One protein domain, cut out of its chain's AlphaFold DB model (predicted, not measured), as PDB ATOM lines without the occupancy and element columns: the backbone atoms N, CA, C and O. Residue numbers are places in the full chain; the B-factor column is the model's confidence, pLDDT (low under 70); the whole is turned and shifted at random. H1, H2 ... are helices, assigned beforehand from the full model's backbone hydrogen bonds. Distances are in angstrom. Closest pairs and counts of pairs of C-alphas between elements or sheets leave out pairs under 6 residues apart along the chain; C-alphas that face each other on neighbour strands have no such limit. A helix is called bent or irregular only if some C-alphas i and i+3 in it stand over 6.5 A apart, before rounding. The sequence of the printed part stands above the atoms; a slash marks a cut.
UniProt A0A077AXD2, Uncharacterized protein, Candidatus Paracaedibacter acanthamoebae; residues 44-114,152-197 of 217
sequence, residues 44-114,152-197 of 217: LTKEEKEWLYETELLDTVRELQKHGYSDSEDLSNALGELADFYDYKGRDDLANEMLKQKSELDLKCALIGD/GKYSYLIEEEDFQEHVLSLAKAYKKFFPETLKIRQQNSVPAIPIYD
ATOM      1  N   LEU A  44      -9.039  38.681 -19.534       71.31
ATOM      2  CA  LEU A  44      -8.777  38.040 -18.241       71.31
ATOM      3  C   LEU A  44      -9.693  36.837 -18.001       71.31
ATOM      4  O   LEU A  44     -10.889  36.876 -18.321       71.31
ATOM      5  N   THR A  45      -9.147  35.792 -17.377       76.88
ATOM      6  CA  THR A  45      -9.948  34.658 -16.903       76.88
ATOM      7  C   THR A  45     -10.838  35.069 -15.729       76.88
ATOM      8  O   THR A  45     -10.702  36.149 -15.152       76.88
ATOM      9  N   LYS A  46     -11.785  34.200 -15.369       71.62
ATOM     10  CA  LYS A  46     -12.642  34.399 -14.196       71.62
ATOM     11  C   LYS A  46     -11.814  34.479 -12.908       71.62
ATOM     12  O   LYS A  46     -12.058  35.360 -12.096       71.62
ATOM     13  N   GLU A  47     -10.808  33.624 -12.766       72.50
ATOM     14  CA  GLU A  47      -9.932  33.580 -11.593       72.50
ATOM     15  C   GLU A  47      -9.082  34.850 -11.468       72.50
ATOM     16  O   GLU A  47      -8.955  35.408 -10.385       72.50
ATOM     17  N   GLU A  48      -8.545  35.350 -12.583       71.44
ATOM     18  CA  GLU A  48      -7.785  36.607 -12.636       71.44
ATOM     19  C   GLU A  48      -8.645  37.809 -12.245       71.44
ATOM     20  O   GLU A  48      -8.192  38.730 -11.565       71.44
ATOM     21  N   LYS A  49      -9.913  37.773 -12.654       71.44
ATOM     22  CA  LYS A  49     -10.897  38.791 -12.315       71.44
ATOM     23  C   LYS A  49     -11.231  38.801 -10.824       71.44
ATOM     24  O   LYS A  49     -11.209  39.844 -10.178       71.44
ATOM     25  N   GLU A  50     -11.501  37.622 -10.279       71.94
ATOM     26  CA  GLU A  50     -11.769  37.434  -8.855       71.94
ATOM     27  C   GLU A  50     -10.561  37.829  -7.997       71.94
ATOM     28  O   GLU A  50     -10.740  38.484  -6.976       71.94
ATOM     29  N   TRP A  51      -9.339  37.500  -8.428       74.88
ATOM     30  CA  TRP A  51      -8.115  37.870  -7.713       74.88
ATOM     31  C   TRP A  51      -7.927  39.389  -7.606       74.88
ATOM     32  O   TRP A  51      -7.553  39.881  -6.542       74.88
ATOM     33  N   LEU A  52      -8.199  40.141  -8.681       70.38
ATOM     34  CA  LEU A  52      -8.086  41.603  -8.653       70.38
ATOM     35  C   LEU A  52      -9.087  42.240  -7.691       70.38
ATOM     36  O   LEU A  52      -8.710  43.109  -6.913       70.38
ATOM     37  N   TYR A  53     -10.340  41.793  -7.740       73.38
ATOM     38  CA  TYR A  53     -11.392  42.307  -6.868       73.38
ATOM     39  C   TYR A  53     -11.105  42.000  -5.391       73.38
ATOM     40  O   TYR A  53     -11.170  42.883  -4.543       73.38
ATOM     41  N   GLU A  54     -10.697  40.763  -5.085       73.12
ATOM     42  CA  GLU A  54     -10.254  40.374  -3.740       73.12
ATOM     43  C   GLU A  54      -9.100  41.251  -3.252       73.12
ATOM     44  O   GLU A  54      -9.080  41.715  -2.113       73.12
ATOM     45  N   THR A  55      -8.136  41.490  -4.140       71.00
ATOM     46  CA  THR A  55      -6.950  42.291  -3.860       71.00
ATOM     47  C   THR A  55      -7.328  43.725  -3.502       71.00
ATOM     48  O   THR A  55      -6.901  44.224  -2.462       71.00
ATOM     49  N   GLU A  56      -8.173  44.360  -4.303       71.25
ATOM     50  CA  GLU A  56      -8.637  45.720  -4.049       71.25
ATOM     51  C   GLU A  56      -9.421  45.841  -2.737       71.25
ATOM     52  O   GLU A  56      -9.156  46.754  -1.953       71.25
ATOM     53  N   LEU A  57     -10.363  44.931  -2.474       73.00
ATOM     54  CA  LEU A  57     -11.134  44.959  -1.232       73.00
ATOM     55  C   LEU A  57     -10.223  44.822  -0.010       73.00
ATOM     56  O   LEU A  57     -10.383  45.551   0.966       73.00
ATOM     57  N   LEU A  58      -9.228  43.933  -0.074       76.62
ATOM     58  CA  LEU A  58      -8.242  43.771   0.995       76.62
ATOM     59  C   LEU A  58      -7.378  45.025   1.188       76.62
ATOM     60  O   LEU A  58      -7.107  45.403   2.328       76.62
ATOM     61  N   ASP A  59      -6.953  45.679   0.106       73.81
ATOM     62  CA  ASP A  59      -6.193  46.928   0.195       73.81
ATOM     63  C   ASP A  59      -7.066  48.075   0.738       73.81
ATOM     64  O   ASP A  59      -6.610  48.821   1.602       73.81
ATOM     65  N   THR A  60      -8.339  48.154   0.340       77.81
ATOM     66  CA  THR A  60      -9.334  49.091   0.893       77.81
ATOM     67  C   THR A  60      -9.505  48.894   2.397       77.81
ATOM     68  O   THR A  60      -9.361  49.844   3.163       77.81
ATOM     69  N   VAL A  61      -9.724  47.652   2.844       80.44
ATOM     70  CA  VAL A  61      -9.806  47.306   4.273       80.44
ATOM     71  C   VAL A  61      -8.530  47.724   5.005       80.44
ATOM     72  O   VAL A  61      -8.614  48.331   6.072       80.44
ATOM     73  N   ARG A  62      -7.347  47.460   4.434       81.12
ATOM     74  CA  ARG A  62      -6.065  47.823   5.052       81.12
ATOM     75  C   ARG A  62      -5.890  49.334   5.181       81.12
ATOM     76  O   ARG A  62      -5.412  49.795   6.212       81.12
ATOM     77  N   GLU A  63      -6.225  50.111   4.152       79.31
ATOM     78  CA  GLU A  63      -6.111  51.570   4.219       79.31
ATOM     79  C   GLU A  63      -7.102  52.159   5.231       79.31
ATOM     80  O   GLU A  63      -6.693  52.945   6.083       79.31
ATOM     81  N   LEU A  64      -8.359  51.701   5.237       80.12
ATOM     82  CA  LEU A  64      -9.372  52.145   6.203       80.12
ATOM     83  C   LEU A  64      -8.987  51.795   7.651       80.12
ATOM     84  O   LEU A  64      -9.163  52.605   8.559       80.12
ATOM     85  N   GLN A  65      -8.364  50.633   7.880       80.50
ATOM     86  CA  GLN A  65      -7.856  50.245   9.201       80.50
ATOM     87  C   GLN A  65      -6.795  51.212   9.754       80.50
ATOM     88  O   GLN A  65      -6.705  51.382  10.972       80.50
ATOM     89  N   LYS A  66      -6.015  51.891   8.898       80.00
ATOM     90  CA  LYS A  66      -5.001  52.869   9.344       80.00
ATOM     91  C   LYS A  66      -5.615  54.138   9.927       80.00
ATOM     92  O   LYS A  66      -4.960  54.814  10.719       80.00
ATOM     93  N   HIS A  67      -6.844  54.467   9.538       70.69
ATOM     94  CA  HIS A  67      -7.544  55.675   9.973       70.69
ATOM     95  C   HIS A  67      -8.313  55.484  11.296       70.69
ATOM     96  O   HIS A  67      -8.829  56.443  11.872       70.69
ATOM     97  N   GLY A  68      -8.303  54.274  11.868       66.44
ATOM     98  CA  GLY A  68      -8.932  53.990  13.158       66.44
ATOM     99  C   GLY A  68     -10.458  54.076  13.083       66.44
ATOM    100  O   GLY A  68     -11.069  53.526  12.174       66.44
ATOM    101  N   TYR A  69     -11.091  54.741  14.055       63.00
ATOM    102  CA  TYR A  69     -12.558  54.821  14.136       63.00
ATOM    103  C   TYR A  69     -13.193  55.894  13.232       63.00
ATOM    104  O   TYR A  69     -14.420  55.899  13.110       63.00
ATOM    105  N   SER A  70     -12.410  56.788  12.604       63.16
ATOM    106  CA  SER A  70     -12.961  57.872  11.767       63.16
ATOM    107  C   SER A  70     -13.698  57.355  10.536       63.16
ATOM    108  O   SER A  70     -14.693  57.949  10.137       63.16
ATOM    109  N   ASP A  71     -13.245  56.219  10.004       75.00
ATOM    110  CA  ASP A  71     -13.761  55.619   8.771       75.00
ATOM    111  C   ASP A  71     -14.428  54.266   9.083       75.00
ATOM    112  O   ASP A  71     -14.424  53.328   8.287       75.00
ATOM    113  N   SER A  72     -14.958  54.129  10.302       76.69
ATOM    114  CA  SER A  72     -15.477  52.856  10.808       76.69
ATOM    115  C   SER A  72     -16.706  52.350  10.051       76.69
ATOM    116  O   SER A  72     -16.845  51.140   9.881       76.69
ATOM    117  N   GLU A  73     -17.564  53.242   9.549       78.56
ATOM    118  CA  GLU A  73     -18.694  52.868   8.689       78.56
ATOM    119  C   GLU A  73     -18.208  52.299   7.346       78.56
ATOM    120  O   GLU A  73     -18.643  51.222   6.934       78.56
ATOM    121  N   ASP A  74     -17.246  52.964   6.705       79.56
ATOM    122  CA  ASP A  74     -16.657  52.509   5.443       79.56
ATOM    123  C   ASP A  74     -15.923  51.174   5.619       79.56
ATOM    124  O   ASP A  74     -16.106  50.250   4.822       79.56
ATOM    125  N   LEU A  75     -15.160  51.017   6.706       82.94
ATOM    126  CA  LEU A  75     -14.489  49.759   7.039       82.94
ATOM    127  C   LEU A  75     -15.501  48.635   7.295       82.94
ATOM    128  O   LEU A  75     -15.322  47.510   6.828       82.94
ATOM    129  N   SER A  76     -16.586  48.937   8.007       81.19
ATOM    130  CA  SER A  76     -17.667  47.990   8.274       81.19
ATOM    131  C   SER A  76     -18.362  47.531   6.988       81.19
ATOM    132  O   SER A  76     -18.702  46.348   6.841       81.19
ATOM    133  N   ASN A  77     -18.557  48.437   6.030       77.56
ATOM    134  CA  ASN A  77     -19.106  48.116   4.715       77.56
ATOM    135  C   ASN A  77     -18.134  47.260   3.893       77.56
ATOM    136  O   ASN A  77     -18.541  46.214   3.387       77.56
ATOM    137  N   ALA A  78     -16.850  47.628   3.849       80.31
ATOM    138  CA  ALA A  78     -15.816  46.880   3.135       80.31
ATOM    139  C   ALA A  78     -15.644  45.445   3.673       80.31
ATOM    140  O   ALA A  78     -15.538  44.496   2.896       80.31
ATOM    141  N   LEU A  79     -15.695  45.253   4.998       84.38
ATOM    142  CA  LEU A  79     -15.674  43.919   5.617       84.38
ATOM    143  C   LEU A  79     -16.913  43.087   5.249       84.38
ATOM    144  O   LEU A  79     -16.811  41.876   5.054       84.38
ATOM    145  N   GLY A  80     -18.082  43.724   5.134       80.88
ATOM    146  CA  GLY A  80     -19.308  43.068   4.674       80.88
ATOM    147  C   GLY A  80     -19.227  42.637   3.209       80.88
ATOM    148  O   GLY A  80     -19.591  41.512   2.877       80.88
ATOM    149  N   GLU A  81     -18.691  43.499   2.348       80.62
ATOM    150  CA  GLU A  81     -18.481  43.198   0.930       80.62
ATOM    151  C   GLU A  81     -17.476  42.054   0.732       80.62
ATOM    152  O   GLU A  81     -17.716  41.129  -0.048       80.62
ATOM    153  N   LEU A  82     -16.392  42.049   1.512       83.25
ATOM    154  CA  LEU A  82     -15.398  40.980   1.488       83.25
ATOM    155  C   LEU A  82     -15.971  39.643   1.996       83.25
ATOM    156  O   LEU A  82     -15.655  38.585   1.446       83.25
ATOM    157  N   ALA A  83     -16.859  39.674   2.994       83.50
ATOM    158  CA  ALA A  83     -17.582  38.485   3.441       83.50
ATOM    159  C   ALA A  83     -18.491  37.905   2.346       83.50
ATOM    160  O   ALA A  83     -18.430  36.703   2.077       83.50
ATOM    161  N   ASP A  84     -19.288  38.751   1.687       77.00
ATOM    162  CA  ASP A  84     -20.166  38.350   0.580       77.00
ATOM    163  C   ASP A  84     -19.358  37.757  -0.589       77.00
ATOM    164  O   ASP A  84     -19.773  36.781  -1.224       77.00
ATOM    165  N   PHE A  85     -18.177  38.317  -0.863       77.62
ATOM    166  CA  PHE A  85     -17.271  37.808  -1.886       77.62
ATOM    167  C   PHE A  85     -16.702  36.424  -1.541       77.62
ATOM    168  O   PHE A  85     -16.680  35.531  -2.394       77.62
ATOM    169  N   TYR A  86     -16.279  36.206  -0.295       78.38
ATOM    170  CA  TYR A  86     -15.794  34.896   0.137       78.38
ATOM    171  C   TYR A  86     -16.893  33.836   0.164       78.38
ATOM    172  O   TYR A  86     -16.642  32.702  -0.249       78.38
ATOM    173  N   ASP A  87     -18.111  34.203   0.559       75.19
ATOM    174  CA  ASP A  87     -19.278  33.320   0.478       75.19
ATOM    175  C   ASP A  87     -19.543  32.921  -0.984       75.19
ATOM    176  O   ASP A  87     -19.677  31.739  -1.306       75.19
ATOM    177  N   TYR A  88     -19.478  33.882  -1.917       73.69
ATOM    178  CA  TYR A  88     -19.564  33.614  -3.358       73.69
ATOM    179  C   TYR A  88     -18.492  32.617  -3.845       73.69
ATOM    180  O   TYR A  88     -18.801  31.736  -4.658       73.69
ATOM    181  N   LYS A  89     -17.266  32.691  -3.309       72.50
ATOM    182  CA  LYS A  89     -16.166  31.744  -3.590       72.50
ATOM    183  C   LYS A  89     -16.297  30.395  -2.865       72.50
ATOM    184  O   LYS A  89     -15.451  29.526  -3.067       72.50
ATOM    185  N   GLY A  90     -17.321  30.200  -2.030       70.06
ATOM    186  CA  GLY A  90     -17.478  29.003  -1.196       70.06
ATOM    187  C   GLY A  90     -16.428  28.895  -0.084       70.06
ATOM    188  O   GLY A  90     -16.112  27.795   0.369       70.06
ATOM    189  N   ARG A  91     -15.845  30.029   0.321       74.75
ATOM    190  CA  ARG A  91     -14.864  30.156   1.403       74.75
ATOM    191  C   ARG A  91     -15.552  30.625   2.679       74.75
ATOM    192  O   ARG A  91     -15.279  31.707   3.192       74.75
ATOM    193  N   ASP A  92     -16.450  29.785   3.190       78.06
ATOM    194  CA  ASP A  92     -17.193  30.025   4.433       78.06
ATOM    195  C   ASP A  92     -16.279  30.349   5.620       78.06
ATOM    196  O   ASP A  92     -16.663  31.114   6.499       78.06
ATOM    197  N   ASP A  93     -15.077  29.770   5.654       78.50
ATOM    198  CA  ASP A  93     -14.058  30.053   6.662       78.50
ATOM    199  C   ASP A  93     -13.691  31.542   6.687       78.50
ATOM    200  O   ASP A  93     -13.759  32.177   7.740       78.50
ATOM    201  N   LEU A  94     -13.382  32.109   5.519       80.94
ATOM    202  CA  LEU A  94     -13.009  33.514   5.375       80.94
ATOM    203  C   LEU A  94     -14.221  34.437   5.503       80.94
ATOM    204  O   LEU A  94     -14.131  35.474   6.156       80.94
ATOM    205  N   ALA A  95     -15.370  34.044   4.950       81.31
ATOM    206  CA  ALA A  95     -16.607  34.809   5.077       81.31
ATOM    207  C   ALA A  95     -17.007  34.991   6.550       81.31
ATOM    208  O   ALA A  95     -17.293  36.104   6.990       81.31
ATOM    209  N   ASN A  96     -16.968  33.914   7.342       83.50
ATOM    210  CA  ASN A  96     -17.295  33.975   8.766       83.50
ATOM    211  C   ASN A  96     -16.302  34.854   9.545       83.50
ATOM    212  O   ASN A  96     -16.718  35.571  10.455       83.50
ATOM    213  N   GLU A  97     -15.013  34.821   9.194       87.38
ATOM    214  CA  GLU A  97     -13.997  35.662   9.831       87.38
ATOM    215  C   GLU A  97     -14.224  37.152   9.530       87.38
ATOM    216  O   GLU A  97     -14.210  37.974  10.444       87.38
ATOM    217  N   MET A  98     -14.539  37.511   8.281       87.06
ATOM    218  CA  MET A  98     -14.852  38.901   7.917       87.06
ATOM    219  C   MET A  98     -16.120  39.408   8.611       87.06
ATOM    220  O   MET A  98     -16.137  40.521   9.139       87.06
ATOM    221  N   LEU A  99     -17.164  38.575   8.701       83.25
ATOM    222  CA  LEU A  99     -18.382  38.914   9.446       83.25
ATOM    223  C   LEU A  99     -18.122  39.085  10.943       83.25
ATOM    224  O   LEU A  99     -18.745  39.942  11.574       83.25
ATOM    225  N   LYS A 100     -17.209  38.298  11.516       85.94
ATOM    226  CA  LYS A 100     -16.793  38.443  12.912       85.94
ATOM    227  C   LYS A 100     -16.099  39.786  13.136       85.94
ATOM    228  O   LYS A 100     -16.502  40.515  14.037       85.94
ATOM    229  N   GLN A 101     -15.132  40.140  12.291       86.00
ATOM    230  CA  GLN A 101     -14.425  41.425  12.379       86.00
ATOM    231  C   GLN A 101     -15.373  42.615  12.192       86.00
ATOM    232  O   GLN A 101     -15.321  43.567  12.968       86.00
ATOM    233  N   LYS A 102     -16.300  42.532  11.227       85.19
ATOM    234  CA  LYS A 102     -17.363  43.529  11.036       85.19
ATOM    235  C   LYS A 102     -18.212  43.693  12.297       85.19
ATOM    236  O   LYS A 102     -18.430  44.806  12.756       85.19
ATOM    237  N   SER A 103     -18.670  42.581  12.865       79.38
ATOM    238  CA  SER A 103     -19.532  42.584  14.052       79.38
ATOM    239  C   SER A 103     -18.833  43.171  15.271       79.38
ATOM    240  O   SER A 103     -19.444  43.897  16.049       79.38
ATOM    241  N   GLU A 104     -17.546  42.873  15.432       83.44
ATOM    242  CA  GLU A 104     -16.725  43.453  16.486       83.44
ATOM    243  C   GLU A 104     -16.568  44.965  16.314       83.44
ATOM    244  O   GLU A 104     -16.752  45.701  17.282       83.44
ATOM    245  N   LEU A 105     -16.278  45.432  15.098       83.31
ATOM    246  CA  LEU A 105     -16.188  46.857  14.788       83.31
ATOM    247  C   LEU A 105     -17.515  47.574  15.059       83.31
ATOM    248  O   LEU A 105     -17.527  48.561  15.788       83.31
ATOM    249  N   ASP A 106     -18.624  47.044  14.542       77.75
ATOM    250  CA  ASP A 106     -19.956  47.632  14.703       77.75
ATOM    251  C   ASP A 106     -20.356  47.729  16.175       77.75
ATOM    252  O   ASP A 106     -20.817  48.778  16.621       77.75
ATOM    253  N   LEU A 107     -20.132  46.671  16.962       77.19
ATOM    254  CA  LEU A 107     -20.429  46.691  18.395       77.19
ATOM    255  C   LEU A 107     -19.525  47.666  19.153       77.19
ATOM    256  O   LEU A 107     -20.019  48.394  20.012       77.19
ATOM    257  N   LYS A 108     -18.224  47.736  18.834       77.69
ATOM    258  CA  LYS A 108     -17.315  48.726  19.440       77.69
ATOM    259  C   LYS A 108     -17.761  50.147  19.121       77.69
ATOM    260  O   LYS A 108     -17.897  50.952  20.039       77.69
ATOM    261  N   CYS A 109     -18.047  50.443  17.854       73.31
ATOM    262  CA  CYS A 109     -18.556  51.747  17.438       73.31
ATOM    263  C   CYS A 109     -19.878  52.073  18.123       73.31
ATOM    264  O   CYS A 109     -20.065  53.196  18.569       73.31
ATOM    265  N   ALA A 110     -20.762  51.095  18.295       71.12
ATOM    266  CA  ALA A 110     -22.044  51.317  18.941       71.12
ATOM    267  C   ALA A 110     -21.935  51.547  20.462       71.12
ATOM    268  O   ALA A 110     -22.752  52.264  21.031       71.12
ATOM    269  N   LEU A 111     -20.917  50.986  21.123       68.50
ATOM    270  CA  LEU A 111     -20.622  51.229  22.544       68.50
ATOM    271  C   LEU A 111     -19.849  52.533  22.790       68.50
ATOM    272  O   LEU A 111     -19.891  53.076  23.899       68.50
ATOM    273  N   ILE A 112     -19.114  53.008  21.782       67.19
ATOM    274  CA  ILE A 112     -18.323  54.243  21.830       67.19
ATOM    275  C   ILE A 112     -19.138  55.452  21.348       67.19
ATOM    276  O   ILE A 112     -18.911  56.550  21.850       67.19
ATOM    277  N   GLY A 113     -20.045  55.238  20.395       57.75
ATOM    278  CA  GLY A 113     -20.680  56.263  19.575       57.75
ATOM    279  C   GLY A 113     -21.752  57.107  20.257       57.75
ATOM    280  O   GLY A 113     -22.067  56.944  21.435       57.75
ATOM    281  N   ASP A 114     -22.311  58.004  19.450       50.94
ATOM    282  CA  ASP A 114     -23.186  59.090  19.872       50.94
ATOM    283  C   ASP A 114     -24.605  58.649  20.290       50.94
ATOM    284  O   ASP A 114     -25.030  57.492  20.175       50.94
ATOM    285  N   GLY A 152     -18.328  57.161  24.651       56.31
ATOM    286  CA  GLY A 152     -17.332  56.276  25.254       56.31
ATOM    287  C   GLY A 152     -17.651  55.733  26.651       56.31
ATOM    288  O   GLY A 152     -16.866  54.935  27.168       56.31
ATOM    289  N   LYS A 153     -18.789  56.081  27.270       63.53
ATOM    290  CA  LYS A 153     -19.143  55.628  28.633       63.53
ATOM    291  C   LYS A 153     -19.239  54.103  28.787       63.53
ATOM    292  O   LYS A 153     -18.986  53.598  29.877       63.53
ATOM    293  N   TYR A 154     -19.573  53.375  27.720       63.75
ATOM    294  CA  TYR A 154     -19.715  51.912  27.723       63.75
ATOM    295  C   TYR A 154     -18.539  51.176  27.080       63.75
ATOM    296  O   TYR A 154     -18.596  49.963  26.912       63.75
ATOM    297  N   SER A 155     -17.452  51.884  26.763       62.94
ATOM    298  CA  SER A 155     -16.243  51.285  26.180       62.94
ATOM    299  C   SER A 155     -15.652  50.155  27.034       62.94
ATOM    300  O   SER A 155     -15.111  49.203  26.483       62.94
ATOM    301  N   TYR A 156     -15.823  50.195  28.361       65.12
ATOM    302  CA  TYR A 156     -15.361  49.137  29.270       65.12
ATOM    303  C   TYR A 156     -16.057  47.783  29.044       65.12
ATOM    304  O   TYR A 156     -15.483  46.747  29.367       65.12
ATOM    305  N   LEU A 157     -17.261  47.766  28.460       67.38
ATOM    306  CA  LEU A 157     -17.991  46.526  28.170       67.38
ATOM    307  C   LEU A 157     -17.325  45.690  27.069       67.38
ATOM    308  O   LEU A 157     -17.616  44.507  26.948       67.38
ATOM    309  N   ILE A 158     -16.406  46.277  26.292       66.94
ATOM    310  CA  ILE A 158     -15.595  45.559  25.294       66.94
ATOM    311  C   ILE A 158     -14.696  44.502  25.968       66.94
ATOM    312  O   ILE A 158     -14.308  43.526  25.330       66.94
ATOM    313  N   GLU A 159     -14.369  44.684  27.253       70.38
ATOM    314  CA  GLU A 159     -13.504  43.783  28.025       70.38
ATOM    315  C   GLU A 159     -14.268  42.634  28.709       70.38
ATOM    316  O   GLU A 159     -13.639  41.739  29.274       70.38
ATOM    317  N   GLU A 160     -15.606  42.633  28.676       74.44
ATOM    318  CA  GLU A 160     -16.409  41.562  29.276       74.44
ATOM    319  C   GLU A 160     -16.352  40.276  28.436       74.44
ATOM    320  O   GLU A 160     -16.365  40.319  27.205       74.44
ATOM    321  N   GLU A 161     -16.330  39.107  29.092       68.38
ATOM    322  CA  GLU A 161     -16.310  37.802  28.403       68.38
ATOM    323  C   GLU A 161     -17.517  37.635  27.459       68.38
ATOM    324  O   GLU A 161     -17.371  37.126  26.344       68.38
ATOM    325  N   ASP A 162     -18.677  38.161  27.864       70.44
ATOM    326  CA  ASP A 162     -19.934  38.104  27.114       70.44
ATOM    327  C   ASP A 162     -19.875  38.919  25.800       70.44
ATOM    328  O   ASP A 162     -20.585  38.611  24.841       70.44
ATOM    329  N   PHE A 163     -18.981  39.914  25.683       76.25
ATOM    330  CA  PHE A 163     -18.845  40.732  24.468       76.25
ATOM    331  C   PHE A 163     -18.552  39.872  23.233       76.25
ATOM    332  O   PHE A 163     -19.160  40.051  22.174       76.25
ATOM    333  N   GLN A 164     -17.665  38.883  23.373       79.38
ATOM    334  CA  GLN A 164     -17.306  37.985  22.274       79.38
ATOM    335  C   GLN A 164     -18.476  37.081  21.857       79.38
ATOM    336  O   GLN A 164     -18.609  36.749  20.676       79.38
ATOM    337  N   GLU A 165     -19.372  36.723  22.780       76.44
ATOM    338  CA  GLU A 165     -20.587  35.975  22.442       76.44
ATOM    339  C   GLU A 165     -21.547  36.812  21.582       76.44
ATOM    340  O   GLU A 165     -22.156  36.292  20.635       76.44
ATOM    341  N   HIS A 166     -21.634  38.121  21.840       73.94
ATOM    342  CA  HIS A 166     -22.429  39.042  21.024       73.94
ATOM    343  C   HIS A 166     -21.810  39.300  19.657       73.94
ATOM    344  O   HIS A 166     -22.546  39.302  18.671       73.94
ATOM    345  N   VAL A 167     -20.482  39.420  19.570       77.75
ATOM    346  CA  VAL A 167     -19.771  39.488  18.284       77.75
ATOM    347  C   VAL A 167     -20.133  38.282  17.417       77.75
ATOM    348  O   VAL A 167     -20.531  38.438  16.264       77.75
ATOM    349  N   LEU A 168     -20.068  37.070  17.975       77.44
ATOM    350  CA  LEU A 168     -20.402  35.845  17.243       77.44
ATOM    351  C   LEU A 168     -21.888  35.760  16.872       77.44
ATOM    352  O   LEU A 168     -22.234  35.248  15.806       77.44
ATOM    353  N   SER A 169     -22.775  36.233  17.746       72.88
ATOM    354  CA  SER A 169     -24.219  36.238  17.493       72.88
ATOM    355  C   SER A 169     -24.597  37.229  16.393       72.88
ATOM    356  O   SER A 169     -25.364  36.878  15.495       72.88
ATOM    357  N   LEU A 170     -24.007  38.425  16.408       74.00
ATOM    358  CA  LEU A 170     -24.190  39.429  15.365       74.00
ATOM    359  C   LEU A 170     -23.593  38.962  14.031       74.00
ATOM    360  O   LEU A 170     -24.263  39.068  13.006       74.00
ATOM    361  N   ALA A 171     -22.421  38.320  14.041       75.69
ATOM    362  CA  ALA A 171     -21.815  37.763  12.830       75.69
ATOM    363  C   ALA A 171     -22.721  36.717  12.167       75.69
ATOM    364  O   ALA A 171     -22.902  36.714  10.949       75.69
ATOM    365  N   LYS A 172     -23.363  35.860  12.972       73.00
ATOM    366  CA  LYS A 172     -24.377  34.911  12.485       73.00
ATOM    367  C   LYS A 172     -25.613  35.613  11.930       73.00
ATOM    368  O   LYS A 172     -26.166  35.136  10.947       73.00
ATOM    369  N   ALA A 173     -26.050  36.711  12.546       68.25
ATOM    370  CA  ALA A 173     -27.197  37.483  12.073       68.25
ATOM    371  C   ALA A 173     -26.903  38.212  10.751       68.25
ATOM    372  O   ALA A 173     -27.779  38.295   9.890       68.25
ATOM    373  N   TYR A 174     -25.672  38.693  10.561       68.12
ATOM    374  CA  TYR A 174     -25.220  39.275   9.299       68.12
ATOM    375  C   TYR A 174     -25.082  38.255   8.178       68.12
ATOM    376  O   TYR A 174     -25.245  38.627   7.015       68.12
ATOM    377  N   LYS A 175     -24.825  36.983   8.498       73.88
ATOM    378  CA  LYS A 175     -24.741  35.920   7.497       73.88
ATOM    379  C   LYS A 175     -26.098  35.735   6.814       73.88
ATOM    380  O   LYS A 175     -26.990  35.049   7.316       73.88
ATOM    381  N   LYS A 176     -26.263  36.344   5.639       62.34
ATOM    382  CA  LYS A 176     -27.470  36.182   4.830       62.34
ATOM    383  C   LYS A 176     -27.407  34.851   4.082       62.34
ATOM    384  O   LYS A 176     -26.530  34.632   3.258       62.34
ATOM    385  N   PHE A 177     -28.359  33.962   4.341       52.50
ATOM    386  CA  PHE A 177     -28.452  32.681   3.640       52.50
ATOM    387  C   PHE A 177     -29.193  32.870   2.307       52.50
ATOM    388  O   PHE A 177     -30.420  32.969   2.293       52.50
ATOM    389  N   PHE A 178     -28.474  32.911   1.180       54.16
ATOM    390  CA  PHE A 178     -29.092  32.965  -0.155       54.16
ATOM    391  C   PHE A 178     -28.565  31.879  -1.104       54.16
ATOM    392  O   PHE A 178     -27.935  32.193  -2.118       54.16
ATOM    393  N   PRO A 179     -28.838  30.595  -0.816       55.47
ATOM    394  CA  PRO A 179     -28.300  29.474  -1.584       55.47
ATOM    395  C   PRO A 179     -28.675  29.525  -3.076       55.47
ATOM    396  O   PRO A 179     -27.828  29.240  -3.925       55.47
ATOM    397  N   GLU A 180     -29.894  29.948  -3.438       45.81
ATOM    398  CA  GLU A 180     -30.264  30.139  -4.847       45.81
ATOM    399  C   GLU A 180     -29.535  31.317  -5.510       45.81
ATOM    400  O   GLU A 180     -29.058  31.176  -6.636       45.81
ATOM    401  N   THR A 181     -29.402  32.462  -4.834       46.38
ATOM    402  CA  THR A 181     -28.704  33.643  -5.376       46.38
ATOM    403  C   THR A 181     -27.217  33.369  -5.564       46.38
ATOM    404  O   THR A 181     -26.655  33.775  -6.578       46.38
ATOM    405  N   LEU A 182     -26.587  32.639  -4.639       53.22
ATOM    406  CA  LEU A 182     -25.193  32.212  -4.737       53.22
ATOM    407  C   LEU A 182     -24.978  31.325  -5.966       53.22
ATOM    408  O   LEU A 182     -24.094  31.580  -6.779       53.22
ATOM    409  N   LYS A 183     -25.859  30.337  -6.157       56.44
ATOM    410  CA  LYS A 183     -25.831  29.423  -7.303       56.44
ATOM    411  C   LYS A 183     -26.042  30.167  -8.623       56.44
ATOM    412  O   LYS A 183     -25.324  29.916  -9.585       56.44
ATOM    413  N   ILE A 184     -26.977  31.119  -8.659       52.94
ATOM    414  CA  ILE A 184     -27.250  31.970  -9.825       52.94
ATOM    415  C   ILE A 184     -26.073  32.910 -10.113       52.94
ATOM    416  O   ILE A 184     -25.731  33.074 -11.278       52.94
ATOM    417  N   ARG A 185     -25.427  33.503  -9.100       50.72
ATOM    418  CA  ARG A 185     -24.249  34.378  -9.268       50.72
ATOM    419  C   ARG A 185     -23.013  33.597  -9.712       50.72
ATOM    420  O   ARG A 185     -22.316  34.025 -10.622       50.72
ATOM    421  N   GLN A 186     -22.776  32.413  -9.148       55.81
ATOM    422  CA  GLN A 186     -21.719  31.502  -9.606       55.81
ATOM    423  C   GLN A 186     -21.920  31.090 -11.073       55.81
ATOM    424  O   GLN A 186     -20.939  30.942 -11.806       55.81
ATOM    425  N   GLN A 187     -23.182  30.939 -11.496       53.34
ATOM    426  CA  GLN A 187     -23.578  30.623 -12.872       53.34
ATOM    427  C   GLN A 187     -23.561  31.837 -13.819       53.34
ATOM    428  O   GLN A 187     -23.312  31.654 -15.008       53.34
ATOM    429  N   ASN A 188     -23.798  33.055 -13.321       46.75
ATOM    430  CA  ASN A 188     -23.952  34.276 -14.115       46.75
ATOM    431  C   ASN A 188     -22.954  35.361 -13.675       46.75
ATOM    432  O   ASN A 188     -23.336  36.311 -13.009       46.75
ATOM    433  N   SER A 189     -21.701  35.200 -14.106       46.91
ATOM    434  CA  SER A 189     -20.643  36.215 -14.268       46.91
ATOM    435  C   SER A 189     -20.264  37.155 -13.099       46.91
ATOM    436  O   SER A 189     -21.069  37.791 -12.434       46.91
ATOM    437  N   VAL A 190     -18.941  37.254 -12.959       51.91
ATOM    438  CA  VAL A 190     -18.087  37.845 -11.913       51.91
ATOM    439  C   VAL A 190     -18.357  39.338 -11.624       51.91
ATOM    440  O   VAL A 190     -18.651  40.072 -12.571       51.91
ATOM    441  N   PRO A 191     -18.205  39.805 -10.361       44.06
ATOM    442  CA  PRO A 191     -18.217  41.232 -10.008       44.06
ATOM    443  C   PRO A 191     -17.185  42.072 -10.786       44.06
ATOM    444  O   PRO A 191     -16.216  41.554 -11.344       44.06
ATOM    445  N   ALA A 192     -17.440  43.382 -10.864       39.47
ATOM    446  CA  ALA A 192     -16.605  44.346 -11.581       39.47
ATOM    447  C   ALA A 192     -15.310  44.673 -10.820       39.47
ATOM    448  O   ALA A 192     -15.255  44.534  -9.606       39.47
ATOM    449  N   ILE A 193     -14.286  45.119 -11.555       40.59
ATOM    450  CA  ILE A 193     -12.914  45.290 -11.064       40.59
ATOM    451  C   ILE A 193     -12.348  46.634 -11.521       40.59
ATOM    452  O   ILE A 193     -12.445  46.955 -12.710       40.59
ATOM    453  N   PRO A 194     -11.651  47.352 -10.642       42.41
ATOM    454  CA  PRO A 194     -10.749  48.440 -10.975       42.41
ATOM    455  C   PRO A 194      -9.265  48.098 -10.684       42.41
ATOM    456  O   PRO A 194      -8.934  47.186  -9.930       42.41
ATOM    457  N   ILE A 195      -8.339  48.809 -11.342       44.12
ATOM    458  CA  ILE A 195      -6.889  48.526 -11.314       44.12
ATOM    459  C   ILE A 195      -6.111  49.766 -10.862       44.12
ATOM    460  O   ILE A 195      -6.096  50.762 -11.588       44.12
ATOM    461  N   TYR A 196      -5.376  49.682  -9.743       51.25
ATOM    462  CA  TYR A 196      -4.559  50.796  -9.228       51.25
ATOM    463  C   TYR A 196      -3.234  50.358  -8.561       51.25
ATOM    464  O   TYR A 196      -3.010  50.641  -7.390       51.25
ATOM    465  N   ASP A 197      -2.306  49.726  -9.295       50.62
ATOM    466  CA  ASP A 197      -0.895  49.620  -8.858       50.62
ATOM    467  C   ASP A 197       0.030  50.333  -9.852       50.62
ATOM    468  O   ASP A 197       0.424  49.784 -10.880       50.62
TER     469      ASP A 197
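What this domain is: This is residues 44 to 114 and 152 to 197 of the 217 residues of an uncharacterized protein of Candidatus Paracaedibacter acanthamoebae (UniProt A0A077AXD2). Three long helices, H1, H2 and H3, run side by side in a zigzag of two tight turns, and H5 continues the row on the far side of H3 but crosses it steeply. Short H4 sits by the last residues of H3, small H6 lies by the end of H2 at the opposite end of the model, and residues 188 to 197 run on from H6 across H1 as a tail with no named element. The printed part has 117 residues with six named helices, H1 to H6 in order along the chain, and no named strand, an all helix class. It is only just compact, close to loose, with a radius of gyration of the C-alphas of 15.9 A, and spans 51 by 34 by 21 A.

How they stand to each other: H1, residues 46 to 66, touches H2, residues 68 to 88, as a helical hairpin at a shallow tilt of 20 degrees, opposite ways; their closest C-alphas, Leu 64 and Leu 75, are 5.7 A apart. H2 is irregular, with C-alphas 70 and 73 8.2 A apart, and has a kink of 49 degrees near residue 75. H2 and H3, residues 92 to 112, form a second helical hairpin at a shallow tilt of 23 degrees, opposite ways, closest at the C-alphas of Ala 83 and Ala 95, 4.1 A. H1 and H3 are apart. H4, residues 155 to 159, touches H3 at residues 108 to 112 alone, closest at the C-alphas of Ile 112 and Ser 155, 5.7 A. H5, residues 161 to 174, touches H3 at a steep tilt of 61 degrees, opposite ways, closest at the C-alphas of Leu 99 and Ala 171, 5.0 A. H6, residues 179 to 187, touches H2 at residues 87 to 88 alone, about perpendicular at 79 degrees, closest at the C-alphas of Tyr 88 and Leu 182, 6.0 A. In H1, H3 and H6 every O i to N i+4 pair is within hydrogen-bond range; H2 has 14 of 17, H5 9 of 10, and H4 0 of 1 but 2 of 2 O i to N i+3 pairs.

Where its parts are: H1 begins at C-alpha 46, (-12.642, 34.399, -14.196), and measures 30.9 A. H2 measures 28.3 A, H3 29.8 A and H5 21.1 A from first to last C-alpha. H3 ends at C-alpha 112, (-18.323, 54.243, 21.830). H6 ends at C-alpha 187, (-23.578, 30.623, -12.872).

The domain as a whole: The C-alphas farthest apart, Leu 44 and Lys 153, are 51.1 A apart. Residues 115 to 151 are not printed, and C-alphas 114 and 152 are 8.4 A apart across this cut, which lies in the link from H3 to H4. The links printed whole are tight. The mean pLDDT of the printed part is 70.2, with 39 residues under 70, among them residues 176 to 197.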